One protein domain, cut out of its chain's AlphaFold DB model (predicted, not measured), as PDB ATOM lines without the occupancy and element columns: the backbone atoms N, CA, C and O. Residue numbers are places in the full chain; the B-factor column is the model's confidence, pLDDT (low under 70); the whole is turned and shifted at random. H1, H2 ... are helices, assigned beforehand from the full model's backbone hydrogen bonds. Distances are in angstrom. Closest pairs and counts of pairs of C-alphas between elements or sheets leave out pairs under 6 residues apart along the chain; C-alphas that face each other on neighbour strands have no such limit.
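Overview. This is residues 115 to 163 of the 163 residues of an uncharacterized protein of Liparis tanakae (Tanaka's snailfish) (UniProt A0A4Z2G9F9). Going from the first printed residue, you meet an open, nearly flat hook of three helices with no packed core: short H1 runs one way, the chain turns round through residues 123 to 126, and H2 runs back across an empty gap from it. Past a corner at residues 138 and 139, H2 and the longer H3 make a wide, open V, and H3 with the tail 158 to 163 forms the long arm. The printed part has 49 residues with three named helices, in the order H1, H2, H3, and no named strand; the class is all helix. It is extended, with a radius of gyration of the C-alphas of 17.4 A and spans of 56 by 25 by 7 A.

Arrangement. Look first at H1, residues 116 to 122, and H2, residues 127 to 137: they are apart, with no C-alpha of the one within 8 A of the other, though a tight link of 4 residues joins them. Go on to H3, residues 140 to 157: it meets H2 only through their tight link of 2 residues. H1 and H3 are apart. In H1 and H2 every O i to N i+4 pair is within hydrogen-bond range; in H3, 13 of 14 are.

Along the chain. Find C-alpha 116 at (-43.330, -25.541, -26.322); from there H1 runs 9.9 A to C-alpha 122. H2 runs 15.7 A from C-alpha 127 at (-58.433, -35.270, -26.954) to C-alpha 137. H3 runs 27.0 A from C-alpha 140 to C-alpha 157 at (-16.980, -27.903, -33.598).

Size, cuts and confidence. The two C-alphas farthest apart are those of Thr 126 and Glu 163, the chain's last residue, at 56.5 A. The printed part has no cut, and no link is long. The mean pLDDT of the printed part is 70.6; look for values under 70 at residue 133, residues 135 to 140 and residues 153 to 163.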
ATOM      1  N   ASN A 115     -42.024 -21.437 -28.636       77.94
ATOM      2  CA  ASN A 115     -41.580 -22.365 -27.604       77.94
ATOM      3  C   ASN A 115     -42.697 -23.382 -27.301       77.94
ATOM      4  O   ASN A 115     -43.855 -23.174 -27.658       77.94
ATOM      5  N   PHE A 116     -42.370 -24.463 -26.587       80.62
ATOM      6  CA  PHE A 116     -43.330 -25.541 -26.322       80.62
ATOM      7  C   PHE A 116     -44.627 -25.078 -25.633       80.62
ATOM      8  O   PHE A 116     -45.653 -25.726 -25.809       80.62
ATOM      9  N   LYS A 117     -44.607 -23.972 -24.871       81.00
ATOM     10  CA  LYS A 117     -45.814 -23.421 -24.234       81.00
ATOM     11  C   LYS A 117     -46.730 -22.779 -25.271       81.00
ATOM     12  O   LYS A 117     -47.909 -23.095 -25.312       81.00
ATOM     13  N   GLN A 118     -46.161 -21.953 -26.145       80.31
ATOM     14  CA  GLN A 118     -46.897 -21.317 -27.239       80.31
ATOM     15  C   GLN A 118     -47.429 -22.358 -28.229       80.31
ATOM     16  O   GLN A 118     -48.564 -22.259 -28.670       80.31
ATOM     17  N   THR A 119     -46.642 -23.396 -28.538       80.81
ATOM     18  CA  THR A 119     -47.113 -24.498 -29.386       80.81
ATOM     19  C   THR A 119     -48.289 -25.231 -28.748       80.81
ATOM     20  O   THR A 119     -49.249 -25.518 -29.451       80.81
ATOM     21  N   ALA A 120     -48.242 -25.509 -27.441       79.56
ATOM     22  CA  ALA A 120     -49.333 -26.184 -26.740       79.56
ATOM     23  C   ALA A 120     -50.635 -25.364 -26.753       79.56
ATOM     24  O   ALA A 120     -51.700 -25.945 -26.900       79.56
ATOM     25  N   GLU A 121     -50.549 -24.033 -26.673       80.19
ATOM     26  CA  GLU A 121     -51.707 -23.130 -26.786       80.19
ATOM     27  C   GLU A 121     -52.333 -23.113 -28.194       80.19
ATOM     28  O   GLU A 121     -53.502 -22.771 -28.341       80.19
ATOM     29  N   TRP A 122     -51.575 -23.465 -29.240       77.06
ATOM     30  CA  TRP A 122     -52.080 -23.569 -30.618       77.06
ATOM     31  C   TRP A 122     -52.658 -24.947 -30.945       77.06
ATOM     32  O   TRP A 122     -53.302 -25.115 -31.984       77.06
ATOM     33  N   MET A 123     -52.395 -25.949 -30.101       78.75
ATOM     34  CA  MET A 123     -52.944 -27.287 -30.278       78.75
ATOM     35  C   MET A 123     -54.423 -27.287 -29.901       78.75
ATOM     36  O   MET A 123     -54.853 -26.604 -28.978       78.75
ATOM     37  N   SER A 124     -55.213 -28.064 -30.638       71.19
ATOM     38  CA  SER A 124     -56.621 -28.261 -30.311       71.19
ATOM     39  C   SER A 124     -56.754 -28.939 -28.946       71.19
ATOM     40  O   SER A 124     -56.131 -29.975 -28.715       71.19
ATOM     41  N   ASP A 125     -57.621 -28.411 -28.081       77.50
ATOM     42  CA  ASP A 125     -57.962 -29.030 -26.790       77.50
ATOM     43  C   ASP A 125     -58.750 -30.347 -26.949       77.50
ATOM     44  O   ASP A 125     -59.085 -31.010 -25.966       77.50
ATOM     45  N   THR A 126     -59.069 -30.745 -28.186       78.75
ATOM     46  CA  THR A 126     -59.803 -31.975 -28.484       78.75
ATOM     47  C   THR A 126     -58.917 -33.215 -28.259       78.75
ATOM     48  O   THR A 126     -57.953 -33.421 -29.002       78.75
ATOM     49  N   PRO A 127     -59.271 -34.120 -27.320       73.06
ATOM     50  CA  PRO A 127     -58.433 -35.270 -26.954       73.06
ATOM     51  C   PRO A 127     -58.100 -36.229 -28.108       73.06
ATOM     52  O   PRO A 127     -57.000 -36.769 -28.155       73.06
ATOM     53  N   SER A 128     -59.013 -36.413 -29.068       76.06
ATOM     54  CA  SER A 128     -58.807 -37.318 -30.210       76.06
ATOM     55  C   SER A 128     -57.692 -36.856 -31.151       76.06
ATOM     56  O   SER A 128     -56.957 -37.675 -31.689       76.06
ATOM     57  N   VAL A 129     -57.528 -35.541 -31.322       74.25
ATOM     58  CA  VAL A 129     -56.470 -34.967 -32.167       74.25
ATOM     59  C   VAL A 129     -55.112 -35.107 -31.466       74.25
ATOM     60  O   VAL A 129     -54.092 -35.367 -32.102       74.25
ATOM     61  N   LEU A 130     -55.092 -35.009 -30.133       76.31
ATOM     62  CA  LEU A 130     -53.884 -35.207 -29.332       76.31
ATOM     63  C   LEU A 130     -53.352 -36.647 -29.423       76.31
ATOM     64  O   LEU A 130     -52.141 -36.844 -29.533       76.31
ATOM     65  N   GLU A 131     -54.238 -37.647 -29.426       76.38
ATOM     66  CA  GLU A 131     -53.859 -39.054 -29.618       76.38
ATOM     67  C   GLU A 131     -53.227 -39.307 -30.999       76.38
ATOM     68  O   GLU A 131     -52.217 -40.013 -31.088       76.38
ATOM     69  N   GLU A 132     -53.738 -38.670 -32.060       75.19
ATOM     70  CA  GLU A 132     -53.147 -38.732 -33.405       75.19
ATOM     71  C   GLU A 132     -51.733 -38.126 -33.443       75.19
ATOM     72  O   GLU A 132     -50.808 -38.744 -33.978       75.19
ATOM     73  N   TYR A 133     -51.517 -36.966 -32.805       69.50
ATOM     74  CA  TYR A 133     -50.179 -36.369 -32.697       69.50
ATOM     75  C   TYR A 133     -49.201 -37.272 -31.930       69.50
ATOM     76  O   TYR A 133     -48.045 -37.430 -32.334       69.50
ATOM     77  N   MET A 134     -49.658 -37.904 -30.844       71.81
ATOM     78  CA  MET A 134     -48.840 -38.810 -30.031       71.81
ATOM     79  C   MET A 134     -48.443 -40.083 -30.788       71.81
ATOM     80  O   MET A 134     -47.328 -40.583 -30.613       71.81
ATOM     81  N   HIS A 135     -49.302 -40.575 -31.684       69.00
ATOM     82  CA  HIS A 135     -48.989 -41.710 -32.551       69.00
ATOM     83  C   HIS A 135     -47.889 -41.385 -33.585       69.00
ATOM     84  O   HIS A 135     -47.137 -42.269 -33.995       69.00
ATOM     85  N   CYS A 136     -47.735 -40.123 -33.995       61.78
ATOM     86  CA  CYS A 136     -46.646 -39.708 -34.887       61.78
ATOM     87  C   CYS A 136     -45.287 -39.581 -34.177       61.78
ATOM     88  O   CYS A 136     -44.249 -39.790 -34.806       61.78
ATOM     89  N   VAL A 137     -45.281 -39.241 -32.883       60.66
ATOM     90  CA  VAL A 137     -44.056 -38.991 -32.095       60.66
ATOM     91  C   VAL A 137     -43.445 -40.283 -31.537       60.66
ATOM     92  O   VAL A 137     -42.250 -40.335 -31.254       60.66
ATOM     93  N   SER A 138     -44.229 -41.355 -31.424       58.78
ATOM     94  CA  SER A 138     -43.841 -42.619 -30.783       58.78
ATOM     95  C   SER A 138     -42.824 -43.481 -31.555       58.78
ATOM     96  O   SER A 138     -42.464 -44.564 -31.089       58.78
ATOM     97  N   LYS A 139     -42.286 -43.009 -32.689       65.88
ATOM     98  CA  LYS A 139     -41.137 -43.639 -33.364       65.88
ATOM     99  C   LYS A 139     -39.837 -43.322 -32.613       65.88
ATOM    100  O   LYS A 139     -39.034 -42.491 -33.030       65.88
ATOM    101  N   ASP A 140     -39.641 -43.999 -31.486       64.38
ATOM    102  CA  ASP A 140     -38.506 -43.837 -30.561       64.38
ATOM    103  C   ASP A 140     -37.119 -43.891 -31.254       64.38
ATOM    104  O   ASP A 140     -36.184 -43.182 -30.867       64.38
ATOM    105  N   ASP A 141     -36.989 -44.663 -32.337       70.38
ATOM    106  CA  ASP A 141     -35.741 -44.775 -33.100       70.38
ATOM    107  C   ASP A 141     -35.349 -43.480 -33.838       70.38
ATOM    108  O   ASP A 141     -34.163 -43.132 -33.878       70.38
ATOM    109  N   ASP A 142     -36.314 -42.708 -34.343       74.38
ATOM    110  CA  ASP A 142     -36.045 -41.483 -35.109       74.38
ATOM    111  C   ASP A 142     -35.507 -40.367 -34.200       74.38
ATOM    112  O   ASP A 142     -34.540 -39.670 -34.535       74.38
ATOM    113  N   LEU A 143     -36.067 -40.242 -32.990       76.06
ATOM    114  CA  LEU A 143     -35.612 -39.271 -31.995       76.06
ATOM    115  C   LEU A 143     -34.186 -39.582 -31.527       76.06
ATOM    116  O   LEU A 143     -33.336 -38.686 -31.453       76.06
ATOM    117  N   LYS A 144     -33.887 -40.859 -31.265       80.25
ATOM    118  CA  LYS A 144     -32.534 -41.304 -30.904       80.25
ATOM    119  C   LYS A 144     -31.528 -40.978 -32.004       80.25
ATOM    120  O   LYS A 144     -30.419 -40.527 -31.699       80.25
ATOM    121  N   VAL A 145     -31.890 -41.172 -33.272       81.94
ATOM    122  CA  VAL A 145     -31.044 -40.818 -34.422       81.94
ATOM    123  C   VAL A 145     -30.789 -39.309 -34.476       81.94
ATOM    124  O   VAL A 145     -29.631 -38.893 -34.589       81.94
ATOM    125  N   LEU A 146     -31.826 -38.482 -34.320       80.25
ATOM    126  CA  LEU A 146     -31.704 -37.022 -34.326       80.25
ATOM    127  C   LEU A 146     -30.805 -36.513 -33.190       80.25
ATOM    128  O   LEU A 146     -29.861 -35.759 -33.448       80.25
ATOM    129  N   LEU A 147     -31.019 -36.978 -31.955       82.44
ATOM    130  CA  LEU A 147     -30.212 -36.588 -30.792       82.44
ATOM    131  C   LEU A 147     -28.742 -37.002 -30.954       82.44
ATOM    132  O   LEU A 147     -27.833 -36.208 -30.696       82.44
ATOM    133  N   ARG A 148     -28.488 -38.214 -31.465       83.38
ATOM    134  CA  ARG A 148     -27.129 -38.684 -31.778       83.38
ATOM    135  C   ARG A 148     -26.469 -37.844 -32.870       83.38
ATOM    136  O   ARG A 148     -25.278 -37.553 -32.765       83.38
ATOM    137  N   SER A 149     -27.213 -37.440 -33.901       78.69
ATOM    138  CA  SER A 149     -26.688 -36.595 -34.979       78.69
ATOM    139  C   SER A 149     -26.256 -35.212 -34.472       78.69
ATOM    140  O   SER A 149     -25.176 -34.736 -34.829       78.69
ATOM    141  N   LYS A 150     -27.032 -34.605 -33.561       76.12
ATOM    142  CA  LYS A 150     -26.710 -33.310 -32.945       76.12
ATOM    143  C   LYS A 150     -25.488 -33.410 -32.030       76.12
ATOM    144  O   LYS A 150     -24.597 -32.570 -32.118       76.12
ATOM    145  N   ALA A 151     -25.395 -34.479 -31.237       79.94
ATOM    146  CA  ALA A 151     -24.233 -34.746 -30.388       79.94
ATOM    147  C   ALA A 151     -22.933 -34.945 -31.194       79.94
ATOM    148  O   ALA A 151     -21.862 -34.550 -30.744       79.94
ATOM    149  N   ARG A 152     -23.003 -35.533 -32.400       70.94
ATOM    150  CA  ARG A 152     -21.846 -35.646 -33.313       70.94
ATOM    151  C   ARG A 152     -21.438 -34.297 -33.910       70.94
ATOM    152  O   ARG A 152     -20.248 -34.029 -34.010       70.94
ATOM    153  N   ARG A 153     -22.408 -33.450 -34.268       66.69
ATOM    154  CA  ARG A 153     -22.155 -32.118 -34.839       66.69
ATOM    155  C   ARG A 153     -21.529 -31.154 -33.825       66.69
ATOM    156  O   ARG A 153     -20.647 -30.399 -34.203       66.69
ATOM    157  N   GLY A 154     -21.934 -31.224 -32.553       63.66
ATOM    158  CA  GLY A 154     -21.314 -30.441 -31.475       63.66
ATOM    159  C   GLY A 154     -19.852 -30.819 -31.220       63.66
ATOM    160  O   GLY A 154     -19.015 -29.940 -31.082       63.66
ATOM    161  N   ARG A 155     -19.518 -32.117 -31.268       58.53
ATOM    162  CA  ARG A 155     -18.139 -32.599 -31.058       58.53
ATOM    163  C   ARG A 155     -17.160 -32.258 -32.186       58.53
ATOM    164  O   ARG A 155     -15.972 -32.161 -31.922       58.53
ATOM    165  N   MET A 156     -17.627 -32.087 -33.426       54.56
ATOM    166  CA  MET A 156     -16.756 -31.638 -34.528       54.56
ATOM    167  C   MET A 156     -16.414 -30.146 -34.434       54.56
ATOM    168  O   MET A 156     -15.359 -29.757 -34.910       54.56
ATOM    169  N   ALA A 157     -17.256 -29.327 -33.794       55.00
ATOM    170  CA  ALA A 157     -16.980 -27.903 -33.598       55.00
ATOM    171  C   ALA A 157     -15.940 -27.627 -32.491       55.00
ATOM    172  O   ALA A 157     -15.363 -26.550 -32.467       55.00
ATOM    173  N   GLU A 158     -15.680 -28.590 -31.596       54.97
ATOM    174  CA  GLU A 158     -14.694 -28.452 -30.508       54.97
ATOM    175  C   GLU A 158     -13.272 -28.904 -30.899       54.97
ATOM    176  O   GLU A 158     -12.326 -28.594 -30.180       54.97
ATOM    177  N   MET A 159     -13.088 -29.603 -32.030       57.28
ATOM    178  CA  MET A 159     -11.758 -30.024 -32.513       57.28
ATOM    179  C   MET A 159     -11.025 -28.965 -33.356       57.28
ATOM    180  O   MET A 159      -9.824 -29.111 -33.554       57.28
ATOM    181  N   ASP A 160     -11.703 -27.894 -33.787       51.41
ATOM    182  CA  ASP A 160     -11.128 -26.821 -34.625       51.41
ATOM    183  C   ASP A 160     -10.684 -25.570 -33.826       51.41
ATOM    184  O   ASP A 160     -10.380 -24.533 -34.408       51.41
ATOM    185  N   THR A 161     -10.614 -25.643 -32.490       54.72
ATOM    186  CA  THR A 161     -10.172 -24.519 -31.622       54.72
ATOM    187  C   THR A 161      -9.020 -24.860 -30.671       54.72
ATOM    188  O   THR A 161      -8.850 -24.213 -29.641       54.72
ATOM    189  N   GLY A 162      -8.212 -25.869 -30.998       50.22
ATOM    190  CA  GLY A 162      -6.997 -26.198 -30.251       50.22
ATOM    191  C   GLY A 162      -5.724 -25.865 -31.027       50.22
ATOM    192  O   GLY A 162      -5.128 -26.777 -31.594       50.22
ATOM    193  N   GLU A 163      -5.318 -24.594 -31.025       39.62
ATOM    194  CA  GLU A 163      -3.909 -24.179 -31.172       39.62
ATOM    195  C   GLU A 163      -3.387 -23.667 -29.826       39.62
ATOM    196  O   GLU A 163      -4.121 -22.899 -29.159       39.62
TER     197      GLU A 163